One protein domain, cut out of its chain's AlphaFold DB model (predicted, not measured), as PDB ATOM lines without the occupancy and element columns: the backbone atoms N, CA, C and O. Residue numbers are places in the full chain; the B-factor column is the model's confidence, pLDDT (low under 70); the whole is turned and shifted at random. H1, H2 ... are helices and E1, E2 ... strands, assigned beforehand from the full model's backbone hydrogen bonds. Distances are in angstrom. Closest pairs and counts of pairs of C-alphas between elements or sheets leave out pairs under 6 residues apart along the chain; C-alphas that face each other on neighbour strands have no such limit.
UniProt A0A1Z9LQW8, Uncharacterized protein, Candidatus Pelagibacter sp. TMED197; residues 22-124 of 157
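AT A GLANCE: This is residues 22 to 124 of the 157 residues of an uncharacterized protein of Candidatus Pelagibacter sp. TMED197 (UniProt A0A1Z9LQW8). A long helix, H1, and a shorter one, H2, form a slanted helical hairpin, and residues 22 to 32 of H1 stick out free. The short helix H3 packs crosswise on the later part of H2 and leads straight into a small two-stranded hairpin, E1 and E2, away from H1 and H2. The 103 printed residues hold three named helices and two named strands, in the order H1 H2 H3 E1 E2; the sheet, E1 - E2, is antiparallel, and the class is mostly helix. The whole is loose, with a radius of gyration of the C-alphas of 18.3 A and spans of 57 by 43 by 32 A.

IN THESE COORDINATES: E1 is residues 100 to 104 and E2 residues 111 to 115, where C-alpha 115 is at (-3.394, -42.268, -18.484). H3 is residues 91 to 99, 13.0 A long. H2, residues 65 to 85, measures 30.9 A. H1, residues 22 to 57, measures 52.7 A and begins at C-alpha 22 (-13.329, -1.872, -38.226).

HOW THE PARTS SIT: E1 and E2 form an antiparallel hairpin at 156 degrees; N 101 and O 114, 2.9 A apart, are within hydrogen-bond range. The closest C-alphas of H3 and E2, Met 99 and Ile 115, are 5.5 A apart. H3 touches residues 76 to 84 of H2, about perpendicular at 81 degrees, closest at the C-alphas of Gly 80 and Ala 92, 5.2 A. H2 touches residues 40 to 52 of H1, closest at the C-alphas of Gly 48 and Ile 75, 5.9 A. This helical hairpin has a steep tilt of 39 degrees, opposite ways. H1 and H3 are apart. Every O i to N i+4 pair is within hydrogen-bond range in H1 and H2, and 4 of 5 in H3.

THE WHOLE: The C-alphas of Lys 24 and Pro 124, the two farthest apart, are 58.7 A apart. The printed part has no cut and no long link. Mean pLDDT of the printed part is 85.6; residues 22 to 24, 106 to 111 and 122 to 124 are under 70.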
ATOM      1  N   LYS A  22     -12.877  -0.566 -38.726       61.97
ATOM      2  CA  LYS A  22     -13.329  -1.872 -38.226       61.97
ATOM      3  C   LYS A  22     -13.085  -3.037 -39.197       61.97
ATOM      4  O   LYS A  22     -12.727  -4.130 -38.771       61.97
ATOM      5  N   ALA A  23     -13.264  -2.823 -40.501       62.28
ATOM      6  CA  ALA A  23     -13.000  -3.842 -41.520       62.28
ATOM      7  C   ALA A  23     -11.492  -4.068 -41.718       62.28
ATOM      8  O   ALA A  23     -11.060  -5.194 -41.949       62.28
ATOM      9  N   LYS A  24     -10.675  -3.015 -41.567       63.88
ATOM     10  CA  LYS A  24      -9.210  -3.142 -41.561       63.88
ATOM     11  C   LYS A  24      -8.697  -3.860 -40.315       63.88
ATOM     12  O   LYS A  24      -7.791  -4.676 -40.447       63.88
ATOM     13  N   SER A  25      -9.273  -3.592 -39.140       73.88
ATOM     14  CA  SER A  25      -8.897  -4.304 -37.912       73.88
ATOM     15  C   SER A  25      -9.250  -5.787 -37.985       73.88
ATOM     16  O   SER A  25      -8.390  -6.611 -37.712       73.88
ATOM     17  N   GLN A  26     -10.452  -6.142 -38.460       76.50
ATOM     18  CA  GLN A  26     -10.852  -7.550 -38.591       76.50
ATOM     19  C   GLN A  26      -9.951  -8.310 -39.570       76.50
ATOM     20  O   GLN A  26      -9.463  -9.387 -39.251       76.50
ATOM     21  N   PHE A  27      -9.650  -7.713 -40.728       79.19
ATOM     22  CA  PHE A  27      -8.731  -8.318 -41.690       79.19
ATOM     23  C   PHE A  27      -7.311  -8.485 -41.127       79.19
ATOM     24  O   PHE A  27      -6.662  -9.498 -41.381       79.19
ATOM     25  N   ALA A  28      -6.820  -7.509 -40.358       80.12
ATOM     26  CA  ALA A  28      -5.512  -7.600 -39.716       80.12
ATOM     27  C   ALA A  28      -5.469  -8.700 -38.644       80.12
ATOM     28  O   ALA A  28      -4.469  -9.408 -38.542       80.12
ATOM     29  N   ASP A  29      -6.544  -8.867 -37.876       84.25
ATOM     30  CA  ASP A  29      -6.650  -9.913 -36.857       84.25
ATOM     31  C   ASP A  29      -6.744 -11.308 -37.489       84.25
ATOM     32  O   ASP A  29      -6.076 -12.237 -37.037       84.25
ATOM     33  N   ASP A  30      -7.494 -11.453 -38.581       84.31
ATOM     34  CA  ASP A  30      -7.573 -12.710 -39.330       84.31
ATOM     35  C   ASP A  30      -6.247 -13.060 -40.015       84.31
ATOM     36  O   ASP A  30      -5.861 -14.230 -40.064       84.31
ATOM     37  N   LEU A  31      -5.516 -12.057 -40.509       87.12
ATOM     38  CA  LEU A  31      -4.182 -12.252 -41.071       87.12
ATOM     39  C   LEU A  31      -3.198 -12.743 -40.004       87.12
ATOM     40  O   LEU A  31      -2.469 -13.698 -40.254       87.12
ATOM     41  N   LYS A  32      -3.214 -12.139 -38.809       86.69
ATOM     42  CA  LYS A  32      -2.387 -12.589 -37.679       86.69
ATOM     43  C   LYS A  32      -2.720 -14.020 -37.277       86.69
ATOM     44  O   LYS A  32      -1.812 -14.823 -37.126       86.69
ATOM     45  N   LYS A  33      -4.008 -14.364 -37.169       88.25
ATOM     46  CA  LYS A  33      -4.436 -15.738 -36.854       88.25
ATOM     47  C   LYS A  33      -3.915 -16.744 -37.872       88.25
ATOM     48  O   LYS A  33      -3.416 -17.790 -37.477       88.25
ATOM     49  N   LYS A  34      -3.998 -16.430 -39.168       89.62
ATOM     50  CA  LYS A  34      -3.445 -17.293 -40.221       89.62
ATOM     51  C   LYS A  34      -1.936 -17.454 -40.090       89.62
ATOM     52  O   LYS A  34      -1.460 -18.576 -40.107       89.62
ATOM     53  N   GLN A  35      -1.211 -16.360 -39.864       91.12
ATOM     54  CA  GLN A  35       0.235 -16.411 -39.633       91.12
ATOM     55  C   GLN A  35       0.596 -17.274 -38.420       91.12
ATOM     56  O   GLN A  35       1.564 -18.023 -38.474       91.12
ATOM     57  N   THR A  36      -0.185 -17.191 -37.341       90.06
ATOM     58  CA  THR A  36      -0.007 -18.041 -36.163       90.06
ATOM     59  C   THR A  36      -0.259 -19.510 -36.492       90.06
ATOM     60  O   THR A  36       0.564 -20.338 -36.131       90.06
ATOM     61  N   ILE A  37      -1.335 -19.842 -37.213       92.19
ATOM     62  CA  ILE A  37      -1.610 -21.225 -37.645       92.19
ATOM     63  C   ILE A  37      -0.461 -21.760 -38.503       92.19
ATOM     64  O   ILE A  37       0.070 -22.824 -38.204       92.19
ATOM     65  N   ASP A  38      -0.044 -21.005 -39.520       93.56
ATOM     66  CA  ASP A  38       1.031 -21.405 -40.433       93.56
ATOM     67  C   ASP A  38       2.351 -21.619 -39.675       93.56
ATOM     68  O   ASP A  38       3.081 -22.576 -39.931       93.56
ATOM     69  N   PHE A  39       2.640 -20.754 -38.698       94.31
ATOM     70  CA  PHE A  39       3.790 -20.908 -37.816       94.31
ATOM     71  C   PHE A  39       3.701 -22.189 -36.980       94.31
ATOM     72  O   PHE A  39       4.676 -22.934 -36.898       94.31
ATOM     73  N   ILE A  40       2.542 -22.462 -36.375       93.12
ATOM     74  CA  ILE A  40       2.353 -23.654 -35.548       93.12
ATOM     75  C   ILE A  40       2.515 -24.925 -36.386       93.12
ATOM     76  O   ILE A  40       3.239 -25.821 -35.961       93.12
ATOM     77  N   GLU A  41       1.886 -25.007 -37.561       92.81
ATOM     78  CA  GLU A  41       2.017 -26.185 -38.429       92.81
ATOM     79  C   GLU A  41       3.475 -26.395 -38.859       92.81
ATOM     80  O   GLU A  41       3.971 -27.512 -38.753       92.81
ATOM     81  N   SER A  42       4.204 -25.328 -39.212       95.31
ATOM     82  CA  SER A  42       5.636 -25.431 -39.534       95.31
ATOM     83  C   SER A  42       6.452 -26.013 -38.376       95.31
ATOM     84  O   SER A  42       7.274 -26.900 -38.588       95.31
ATOM     85  N   VAL A  43       6.226 -25.542 -37.147       94.12
ATOM     86  CA  VAL A  43       6.954 -26.031 -35.964       94.12
ATOM     87  C   VAL A  43       6.605 -27.490 -35.662       94.12
ATOM     88  O   VAL A  43       7.480 -28.282 -35.307       94.12
ATOM     89  N   VAL A  44       5.331 -27.859 -35.787       94.81
ATOM     90  CA  VAL A  44       4.862 -29.232 -35.560       94.81
ATOM     91  C   VAL A  44       5.448 -30.187 -36.600       94.81
ATOM     92  O   VAL A  44       5.881 -31.279 -36.227       94.81
ATOM     93  N   ASP A  45       5.499 -29.778 -37.868       94.00
ATOM     94  CA  ASP A  45       6.063 -30.571 -38.961       94.00
ATOM     95  C   ASP A  45       7.569 -30.794 -38.780       94.00
ATOM     96  O   ASP A  45       8.034 -31.932 -38.901       94.00
ATOM     97  N   ASP A  46       8.317 -29.755 -38.397       95.44
ATOM     98  CA  ASP A  46       9.753 -29.859 -38.109       95.44
ATOM     99  C   ASP A  46      10.019 -30.857 -36.967       95.44
ATOM    100  O   ASP A  46      10.835 -31.776 -37.097       95.44
ATOM    101  N   ILE A  47       9.270 -30.746 -35.861       94.94
ATOM    102  CA  ILE A  47       9.369 -31.678 -34.726       94.94
ATOM    103  C   ILE A  47       8.980 -33.102 -35.152       94.94
ATOM    104  O   ILE A  47       9.625 -34.074 -34.744       94.94
ATOM    105  N   GLY A  48       7.927 -33.243 -35.959       93.12
ATOM    106  CA  GLY A  48       7.456 -34.525 -36.470       93.12
ATOM    107  C   GLY A  48       8.498 -35.222 -37.346       93.12
ATOM    108  O   GLY A  48       8.726 -36.425 -37.192       93.12
ATOM    109  N   PHE A  49       9.175 -34.473 -38.218       93.88
ATOM    110  CA  PHE A  49      10.232 -34.994 -39.080       93.88
ATOM    111  C   PHE A  49      11.459 -35.441 -38.277       93.88
ATOM    112  O   PHE A  49      11.973 -36.545 -38.484       93.88
ATOM    113  N   ASP A  50      11.885 -34.636 -37.304       95.25
ATOM    114  CA  ASP A  50      12.982 -34.988 -36.402       95.25
ATOM    115  C   ASP A  50      12.669 -36.236 -35.570       95.25
ATOM    116  O   ASP A  50      13.534 -37.092 -35.353       95.25
ATOM    117  N   LEU A  51      11.423 -36.371 -35.113       93.19
ATOM    118  CA  LEU A  51      10.969 -37.545 -34.379       93.19
ATOM    119  C   LEU A  51      10.981 -38.799 -35.265       93.19
ATOM    120  O   LEU A  51      11.486 -39.843 -34.848       93.19
ATOM    121  N   LEU A  52      10.485 -38.691 -36.502       92.31
ATOM    122  CA  LEU A  52      10.530 -39.776 -37.480       92.31
ATOM    123  C   LEU A  52      11.971 -40.222 -37.742       92.31
ATOM    124  O   LEU A  52      12.259 -41.419 -37.691       92.31
ATOM    125  N   LYS A  53      12.882 -39.269 -37.965       93.44
ATOM    126  CA  LYS A  53      14.301 -39.550 -38.186       93.44
ATOM    127  C   LYS A  53      14.916 -40.307 -37.010       93.44
ATOM    128  O   LYS A  53      15.542 -41.339 -37.219       93.44
ATOM    129  N   LYS A  54      14.646 -39.877 -35.771       93.94
ATOM    130  CA  LYS A  54      15.109 -40.580 -34.559       93.94
ATOM    131  C   LYS A  54      14.597 -42.017 -34.477       93.94
ATOM    132  O   LYS A  54      15.340 -42.899 -34.057       93.94
ATOM    133  N   PHE A  55      13.353 -42.281 -34.878       92.69
ATOM    134  CA  PHE A  55      12.817 -43.645 -34.894       92.69
ATOM    135  C   PHE A  55      13.465 -44.524 -35.968       92.69
ATOM    136  O   PHE A  55      13.734 -45.696 -35.699       92.69
ATOM    137  N   VAL A  56      13.760 -43.962 -37.145       91.38
ATOM    138  CA  VAL A  56      14.518 -44.654 -38.198       91.38
ATOM    139  C   VAL A  56      15.929 -44.983 -37.710       91.38
ATOM    140  O   VAL A  56      16.340 -46.140 -37.780       91.38
ATOM    141  N   ASP A  57      16.632 -44.001 -37.141       93.19
ATOM    142  CA  ASP A  57      17.996 -44.163 -36.625       93.19
ATOM    143  C   ASP A  57      18.054 -45.163 -35.456       93.19
ATOM    144  O   ASP A  57      19.013 -45.920 -35.315       93.19
ATOM    145  N   SER A  58      16.995 -45.228 -34.640       92.31
ATOM    146  CA  SER A  58      16.846 -46.200 -33.548       92.31
ATOM    147  C   SER A  58      16.486 -47.619 -34.022       92.31
ATOM    148  O   SER A  58      16.353 -48.519 -33.189       92.31
ATOM    149  N   GLY A  59      16.288 -47.842 -35.325       88.62
ATOM    150  CA  GLY A  59      15.937 -49.151 -35.883       88.62
ATOM    151  C   GLY A  59      14.486 -49.584 -35.635       88.62
ATOM    152  O   GLY A  59      14.174 -50.775 -35.722       88.62
ATOM    153  N   VAL A  60      13.581 -48.649 -35.323       90.38
ATOM    154  CA  VAL A  60      12.144 -48.944 -35.205       90.38
ATOM    155  C   VAL A  60      11.576 -49.267 -36.587       90.38
ATOM    156  O   VAL A  60      11.938 -48.658 -37.591       90.38
ATOM    157  N   LYS A  61      10.658 -50.239 -36.659       88.62
ATOM    158  CA  LYS A  61      10.009 -50.647 -37.916       88.62
ATOM    159  C   LYS A  61       9.019 -49.579 -38.395       88.62
ATOM    160  O   LYS A  61       7.815 -49.702 -38.184       88.62
ATOM    161  N   THR A  62       9.523 -48.562 -39.085       87.00
ATOM    162  CA  THR A  62       8.731 -47.433 -39.598       87.00
ATOM    163  C   THR A  62       7.848 -47.780 -40.802       87.00
ATOM    164  O   THR A  62       6.904 -47.055 -41.100       87.00
ATOM    165  N   ASN A  63       8.087 -48.924 -41.451       86.75
ATOM    166  CA  ASN A  63       7.302 -49.404 -42.597       86.75
ATOM    167  C   ASN A  63       5.919 -49.967 -42.212       86.75
ATOM    168  O   ASN A  63       5.114 -50.287 -43.086       86.75
ATOM    169  N   ALA A  64       5.656 -50.171 -40.920       90.06
ATOM    170  CA  ALA A  64       4.398 -50.737 -40.456       90.06
ATOM    171  C   ALA A  64       3.287 -49.680 -40.463       90.06
ATOM    172  O   ALA A  64       3.459 -48.573 -39.958       90.06
ATOM    173  N   THR A  65       2.097 -50.053 -40.936       90.62
ATOM    174  CA  THR A  65       0.927 -49.158 -40.916       90.62
ATOM    175  C   THR A  65       0.501 -48.772 -39.497       90.62
ATOM    176  O   THR A  65      -0.083 -47.710 -39.302       90.62
ATOM    177  N   THR A  66       0.799 -49.610 -38.499       92.38
ATOM    178  CA  THR A  66       0.580 -49.304 -37.078       92.38
ATOM    179  C   THR A  66       1.478 -48.163 -36.615       92.38
ATOM    180  O   THR A  66       0.979 -47.220 -36.020       92.38
ATOM    181  N   PHE A  67       2.761 -48.177 -36.994       91.69
ATOM    182  CA  PHE A  67       3.700 -47.112 -36.647       91.69
ATOM    183  C   PHE A  67       3.234 -45.757 -37.186       91.69
ATOM    184  O   PHE A  67       3.234 -44.776 -36.453       91.69
ATOM    185  N   THR A  68       2.779 -45.696 -38.441       90.19
ATOM    186  CA  THR A  68       2.264 -44.447 -39.021       90.19
ATOM    187  C   THR A  68       1.033 -43.928 -38.273       90.19
ATOM    188  O   THR A  68       0.918 -42.724 -38.062       90.19
ATOM    189  N   LYS A  69       0.124 -44.817 -37.846       92.75
ATOM    190  CA  LYS A  69      -1.058 -44.439 -37.051       92.75
ATOM    191  C   LYS A  69      -0.658 -43.890 -35.683       92.75
ATOM    192  O   LYS A  69      -1.173 -42.853 -35.276       92.75
ATOM    193  N   ASP A  70       0.274 -44.557 -35.013       91.56
ATOM    194  CA  ASP A  70       0.748 -44.155 -33.690       91.56
ATOM    195  C   ASP A  70       1.504 -42.820 -33.764       91.56
ATOM    196  O   ASP A  70       1.237 -41.904 -32.986       91.56
ATOM    197  N   LEU A  71       2.383 -42.664 -34.759       92.19
ATOM    198  CA  LEU A  71       3.115 -41.422 -35.004       92.19
ATOM    199  C   LEU A  71       2.166 -40.261 -35.328       92.19
ATOM    200  O   LEU A  71       2.368 -39.161 -34.821       92.19
ATOM    201  N   ALA A  72       1.111 -40.501 -36.114       92.00
ATOM    202  CA  ALA A  72       0.115 -39.477 -36.416       92.00
ATOM    203  C   ALA A  72      -0.576 -38.959 -35.145       92.00
ATOM    204  O   ALA A  72      -0.724 -37.751 -34.994       92.00
ATOM    205  N   ILE A  73      -0.931 -39.842 -34.203       92.50
ATOM    206  CA  ILE A  73      -1.514 -39.439 -32.910       92.50
ATOM    207  C   ILE A  73      -0.510 -38.629 -32.082       92.50
ATOM    208  O   ILE A  73      -0.885 -37.631 -31.464       92.50
ATOM    209  N   VAL A  74       0.765 -39.027 -32.064       92.88
ATOM    210  CA  VAL A  74       1.813 -38.294 -31.334       92.88
ATOM    211  C   VAL A  74       1.982 -36.882 -31.897       92.88
ATOM    212  O   VAL A  74       1.936 -35.920 -31.133       92.88
ATOM    213  N   ILE A  75       2.113 -36.745 -33.219       93.50
ATOM    214  CA  ILE A  75       2.242 -35.440 -33.885       93.50
ATOM    215  C   ILE A  75       0.990 -34.588 -33.641       93.50
ATOM    216  O   ILE A  75       1.108 -33.415 -33.304       93.50
ATOM    217  N   ASP A  76      -0.207 -35.175 -33.716       93.00
ATOM    218  CA  ASP A  76      -1.463 -34.459 -33.459       93.00
ATOM    219  C   ASP A  76      -1.600 -34.000 -31.995       93.00
ATOM    220  O   ASP A  76      -2.159 -32.941 -31.700       93.00
ATOM    221  N   THR A  77      -1.019 -34.755 -31.058       92.62
ATOM    222  CA  THR A  77      -0.936 -34.364 -29.644       92.62
ATOM    223  C   THR A  77       0.035 -33.199 -29.445       92.62
ATOM    224  O   THR A  77      -0.277 -32.273 -28.697       92.62
ATOM    225  N   ILE A  78       1.179 -33.199 -30.144       93.44
ATOM    226  CA  ILE A  78       2.121 -32.066 -30.162       93.44
ATOM    227  C   ILE A  78       1.438 -30.836 -30.770       93.44
ATOM    228  O   ILE A  78       1.490 -29.766 -30.169       93.44
ATOM    229  N   ARG A  79       0.706 -30.995 -31.882       92.50
ATOM    230  CA  ARG A  79      -0.118 -29.930 -32.473       92.50
ATOM    231  C   ARG A  79      -1.087 -29.357 -31.448       92.50
ATOM    232  O   ARG A  79      -1.067 -28.161 -31.185       92.50
ATOM    233  N   GLY A  80      -1.882 -30.205 -30.796       92.69
ATOM    234  CA  GLY A  80      -2.840 -29.762 -29.784       92.69
ATOM    235  C   GLY A  80      -2.213 -29.067 -28.575       92.69
ATOM    236  O   GLY A  80      -2.843 -28.172 -28.007       92.69
ATOM    237  N   LEU A  81      -0.988 -29.451 -28.202       91.94
ATOM    238  CA  LEU A  81      -0.208 -28.798 -27.155       91.94
ATOM    239  C   LEU A  81       0.211 -27.385 -27.574       91.94
ATOM    240  O   LEU A  81      -0.042 -26.448 -26.825       91.94
ATOM    241  N   VAL A  82       0.792 -27.227 -28.768       93.06
ATOM    242  CA  VAL A  82       1.227 -25.912 -29.266       93.06
ATOM    243  C   VAL A  82       0.022 -25.003 -29.510       93.06
ATOM    244  O   VAL A  82       0.031 -23.860 -29.075       93.06
ATOM    245  N   TYR A  83      -1.067 -25.514 -30.094       93.25
ATOM    246  CA  TYR A  83      -2.317 -24.755 -30.247       93.25
ATOM    247  C   TYR A  83      -2.843 -24.226 -28.904       93.25
ATOM    248  O   TYR A  83      -3.357 -23.111 -28.847       93.25
ATOM    249  N   ARG A  84      -2.685 -24.989 -27.811       90.94
ATOM    250  CA  ARG A  84      -3.118 -24.565 -26.471       90.94
ATOM    251  C   ARG A  84      -2.299 -23.386 -25.933       90.94
ATOM    252  O   ARG A  84      -2.847 -22.604 -25.169       90.94
ATOM    253  N   ASP A  85      -1.038 -23.245 -26.341       91.50
ATOM    254  CA  ASP A  85      -0.169 -22.119 -25.954       91.50
ATOM    255  C   ASP A  85      -0.598 -20.795 -26.616       91.50
ATOM    256  O   ASP A  85      -0.424 -19.720 -26.052       91.50
ATOM    257  N   PHE A  86      -1.238 -20.875 -27.787       89.56
ATOM    258  CA  PHE A  86      -1.792 -19.729 -28.517       89.56
ATOM    259  C   PHE A  86      -3.296 -19.506 -28.260       89.56
ATOM    260  O   PHE A  86      -3.952 -18.814 -29.040       89.56
ATOM    261  N   ASP A  87      -3.861 -20.112 -27.207       88.94
ATOM    262  CA  ASP A  87      -5.298 -20.074 -26.884       88.94
ATOM    263  C   ASP A  87      -6.210 -20.556 -28.038       88.94
ATOM    264  O   ASP A  87      -7.356 -20.122 -28.197       88.94
ATOM    265  N   MET A  88      -5.714 -21.485 -28.863       87.56
ATOM    266  CA  MET A  88      -6.446 -22.080 -29.980       87.56
ATOM    267  C   MET A  88      -6.977 -23.471 -29.621       87.56
ATOM    268  O   MET A  88      -6.279 -24.325 -29.066       87.56
ATOM    269  N   ALA A  89      -8.240 -23.724 -29.970       90.19
ATOM    270  CA  ALA A  89      -8.871 -25.019 -29.743       90.19
ATOM    271  C   ALA A  89      -8.363 -26.060 -30.749       90.19
ATOM    272  O   ALA A  89      -8.340 -25.806 -31.953       90.19
ATOM    273  N   HIS A  90      -8.018 -27.253 -30.260       90.94
ATOM    274  CA  HIS A  90      -7.565 -28.363 -31.097       90.94
ATOM    275  C   HIS A  90      -8.187 -29.698 -30.648       90.94
ATOM    276  O   HIS A  90      -8.189 -29.977 -29.452       90.94
ATOM    277  N   PRO A  91      -8.668 -30.579 -31.549       88.31
ATOM    278  CA  PRO A  91      -9.334 -31.832 -31.166       88.31
ATOM    279  C   PRO A  91      -8.517 -32.748 -30.241       88.31
ATOM    280  O   PRO A  91      -9.080 -33.348 -29.325       88.31
ATOM    281  N   ALA A  92      -7.193 -32.813 -30.416       88.38
ATOM    282  CA  ALA A  92      -6.312 -33.609 -29.550       88.38
ATOM    283  C   ALA A  92      -6.366 -33.193 -28.065       88.38
ATOM    284  O   ALA A  92      -6.092 -33.997 -27.173       88.38
ATOM    285  N   GLN A  93      -6.777 -31.955 -27.775       89.12
ATOM    286  CA  GLN A  93      -6.975 -31.471 -26.410       89.12
ATOM    287  C   GLN A  93      -8.079 -32.264 -25.697       89.12
ATOM    288  O   GLN A  93      -7.870 -32.695 -24.563       89.12
ATOM    289  N   LEU A  94      -9.184 -32.566 -26.390       88.50
ATOM    290  CA  LEU A  94     -10.285 -33.379 -25.856       88.50
ATOM    291  C   LEU A  94      -9.838 -34.806 -25.535       88.50
ATOM    292  O   LEU A  94     -10.315 -35.406 -24.572       88.50
ATOM    293  N   LEU A  95      -8.930 -35.357 -26.343       85.94
ATOM    294  CA  LEU A  95      -8.348 -36.673 -26.094       85.94
ATOM    295  C   LEU A  95      -7.534 -36.651 -24.798       85.94
ATOM    296  O   LEU A  95      -7.749 -37.501 -23.935       85.94
ATOM    297  N   SER A  96      -6.679 -35.639 -24.616       84.62
ATOM    298  CA  SER A  96      -5.891 -35.484 -23.386       84.62
ATOM    299  C   SER A  96      -6.767 -35.288 -22.144       84.62
ATOM    300  O   SER A  96      -6.532 -35.925 -21.126       84.62
ATOM    301  N   GLU A  97      -7.823 -34.480 -22.236       86.31
ATOM    302  CA  GLU A  97      -8.728 -34.185 -21.116       86.31
ATOM    303  C   GLU A  97      -9.539 -35.402 -20.666       86.31
ATOM    304  O   GLU A  97      -9.859 -35.530 -19.489       86.31
ATOM    305  N   LYS A  98      -9.878 -36.302 -21.595       85.31
ATOM    306  CA  LYS A  98     -10.650 -37.513 -21.290       85.31
ATOM    307  C   LYS A  98      -9.790 -38.698 -20.872       85.31
ATOM    308  O   LYS A  98     -10.268 -39.548 -20.129       85.31
ATOM    309  N   MET A  99      -8.568 -38.797 -21.393       84.31
ATOM    310  CA  MET A  99      -7.668 -39.915 -21.102       84.31
ATOM    311  C   MET A  99      -6.780 -39.671 -19.881       84.31
ATOM    312  O   MET A  99      -6.295 -40.640 -19.303       84.31
ATOM    313  N   VAL A 100      -6.508 -38.415 -19.514       85.44
ATOM    314  CA  VAL A 100      -5.525 -38.088 -18.473       85.44
ATOM    315  C   VAL A 100      -6.215 -37.622 -17.197       85.44
ATOM    316  O   VAL A 100      -6.754 -36.521 -17.125       85.44
ATOM    317  N   ASP A 101      -6.098 -38.430 -16.146       83.75
ATOM    318  CA  ASP A 101      -6.493 -38.058 -14.793       83.75
ATOM    319  C   ASP A 101      -5.330 -37.353 -14.089       83.75
ATOM    320  O   ASP A 101      -4.267 -37.940 -13.854       83.75
ATOM    321  N   LEU A 102      -5.538 -36.093 -13.710       82.50
ATOM    322  CA  LEU A 102      -4.578 -35.330 -12.919       82.50
ATOM    323  C   LEU A 102      -4.906 -35.472 -11.434       82.50
ATOM    324  O   LEU A 102      -5.885 -34.913 -10.941       82.50
ATOM    325  N   LYS A 103      -4.061 -36.194 -10.694       77.94
ATOM    326  CA  LYS A 103      -4.135 -36.226  -9.229       77.94
ATOM    327  C   LYS A 103      -3.186 -35.194  -8.648       77.94
ATOM    328  O   LYS A 103      -1.975 -35.278  -8.843       77.94
ATOM    329  N   VAL A 104      -3.746 -34.230  -7.925       76.69
ATOM    330  CA  VAL A 104      -2.981 -33.270  -7.127       76.69
ATOM    331  C   VAL A 104      -2.790 -33.879  -5.741       76.69
ATOM    332  O   VAL A 104      -3.767 -34.134  -5.036       76.69
ATOM    333  N   ASN A 105      -1.543 -34.154  -5.358       74.56
ATOM    334  CA  ASN A 105      -1.249 -34.588  -3.993       74.56
ATOM    335  C   ASN A 105      -1.458 -33.435  -2.999       74.56
ATOM    336  O   ASN A 105      -1.351 -32.264  -3.360       74.56
ATOM    337  N   LYS A 106      -1.740 -33.780  -1.733       68.56
ATOM    338  CA  LYS A 106      -2.078 -32.834  -0.650       68.56
ATOM    339  C   LYS A 106      -1.030 -31.730  -0.425       68.56
ATOM    340  O   LYS A 106      -1.388 -30.679   0.087       68.56
ATOM    341  N   ASP A 107       0.204 -31.938  -0.878       67.75
ATOM    342  CA  ASP A 107       1.309 -30.976  -0.769       67.75
ATOM    343  C   ASP A 107       1.392 -29.975  -1.940       67.75
ATOM    344  O   ASP A 107       2.361 -29.232  -2.053       67.75
ATOM    345  N   GLY A 108       0.413 -29.961  -2.854       63.44
ATOM    346  CA  GLY A 108       0.267 -28.944  -3.908       63.44
ATOM    347  C   GLY A 108       1.296 -28.986  -5.049       63.44
ATOM    348  O   GLY A 108       1.027 -28.443  -6.118       63.44
ATOM    349  N   ASN A 109       2.430 -29.674  -4.872       61.38
ATOM    350  CA  ASN A 109       3.565 -29.613  -5.800       61.38
ATOM    351  C   ASN A 109       3.624 -30.724  -6.858       61.38
ATOM    352  O   ASN A 109       4.251 -30.531  -7.896       61.38
ATOM    353  N   PHE A 110       2.979 -31.875  -6.646       57.19
ATOM    354  CA  PHE A 110       3.079 -33.004  -7.579       57.19
ATOM    355  C   PHE A 110       1.722 -33.319  -8.200       57.19
ATOM    356  O   PHE A 110       0.796 -33.772  -7.522       57.19
ATOM    357  N   ARG A 111       1.620 -33.062  -9.508       68.56
ATOM    358  CA  ARG A 111       0.507 -33.488 -10.357       68.56
ATOM    359  C   ARG A 111       0.906 -34.804 -11.008       68.56
ATOM    360  O   ARG A 111       1.659 -34.809 -11.977       68.56
ATOM    361  N   THR A 112       0.455 -35.926 -10.462       72.62
ATOM    362  CA  THR A 112       0.651 -37.212 -11.137       72.62
ATOM    363  C   THR A 112      -0.398 -37.329 -12.234       72.62
ATOM    364  O   THR A 112      -1.596 -37.323 -11.946       72.62
ATOM    365  N   ALA A 113       0.055 -37.422 -13.483       79.88
ATOM    366  CA  ALA A 113      -0.793 -37.714 -14.630       79.88
ATOM    367  C   ALA A 113      -0.918 -39.232 -14.782       79.88
ATOM    368  O   ALA A 113       0.080 -39.925 -14.985       79.88
ATOM    369  N   LYS A 114      -2.137 -39.758 -14.660       82.88
ATOM    370  CA  LYS A 114      -2.434 -41.159 -14.957       82.88
ATOM    371  C   LYS A 114      -3.200 -41.224 -16.272       82.88
ATOM    372  O   LYS A 114      -4.242 -40.593 -16.397       82.88
ATOM    373  N   ILE A 115      -2.687 -41.992 -17.231       85.00
ATOM    374  CA  ILE A 115      -3.394 -42.268 -18.484       85.00
ATOM    375  C   ILE A 115      -4.324 -43.458 -18.254       85.00
ATOM    376  O   ILE A 115      -3.886 -44.525 -17.814       85.00
ATOM    377  N   THR A 116      -5.601 -43.264 -18.547       82.88
ATOM    378  CA  THR A 116      -6.666 -44.243 -18.359       82.88
ATOM    379  C   THR A 116      -7.280 -44.585 -19.722       82.88
ATOM    380  O   THR A 116      -7.710 -43.707 -20.467       82.88
ATOM    381  N   TYR A 117      -7.344 -45.879 -20.052       82.56
ATOM    382  CA  TYR A 117      -7.908 -46.386 -21.317       82.56
ATOM    383  C   TYR A 117      -9.334 -46.934 -21.161       82.56
ATOM    384  O   TYR A 117      -9.862 -47.577 -22.067       82.56
ATOM    385  N   ASP A 118      -9.978 -46.664 -20.025       82.38
ATOM    386  CA  ASP A 118     -11.297 -47.196 -19.652       82.38
ATOM    387  C   ASP A 118     -12.402 -46.856 -20.661       82.38
ATOM    388  O   ASP A 118     -13.391 -47.576 -20.756       82.38
ATOM    389  N   MET A 119     -12.239 -45.776 -21.435       75.69
ATOM    390  CA  MET A 119     -13.154 -45.419 -22.525       75.69
ATOM    391  C   MET A 119     -13.109 -46.420 -23.695       75.69
ATOM    392  O   MET A 119     -14.104 -46.575 -24.399       75.69
ATOM    393  N   PHE A 120     -11.979 -47.097 -23.901       75.00
ATOM    394  CA  PHE A 120     -11.753 -48.020 -25.020       75.00
ATOM    395  C   PHE A 120     -11.866 -49.486 -24.601       75.00
ATOM    396  O   PHE A 120     -12.151 -50.349 -25.430       75.00
ATOM    397  N   LEU A 121     -11.669 -49.774 -23.315       79.62
ATOM    398  CA  LEU A 121     -11.873 -51.104 -22.761       79.62
ATOM    399  C   LEU A 121     -13.375 -51.341 -22.588       79.62
ATOM    400  O   LEU A 121     -14.042 -50.688 -21.785       79.62
ATOM    401  N   THR A 122     -13.929 -52.285 -23.349       62.84
ATOM    402  CA  THR A 122     -15.319 -52.714 -23.175       62.84
ATOM    403  C   THR A 122     -15.459 -53.244 -21.755       62.84
ATOM    404  O   THR A 122     -14.884 -54.280 -21.420       62.84
ATOM    405  N   LYS A 123     -16.193 -52.533 -20.887       68.81
ATOM    406  CA  LYS A 123     -16.522 -53.076 -19.566       68.81
ATOM    407  C   LYS A 123     -17.220 -54.416 -19.805       68.81
ATOM    408  O   LYS A 123     -18.165 -54.431 -20.602       68.81
ATOM    409  N   PRO A 124     -16.775 -55.527 -19.186       63.88
ATOM    410  CA  PRO A 124     -17.497 -56.782 -19.300       63.88
ATOM    411  C   PRO A 124     -18.938 -56.501 -18.884       63.88
ATOM    412  O   PRO A 124     -19.185 -56.011 -17.780       63.88
TER     413      PRO A 124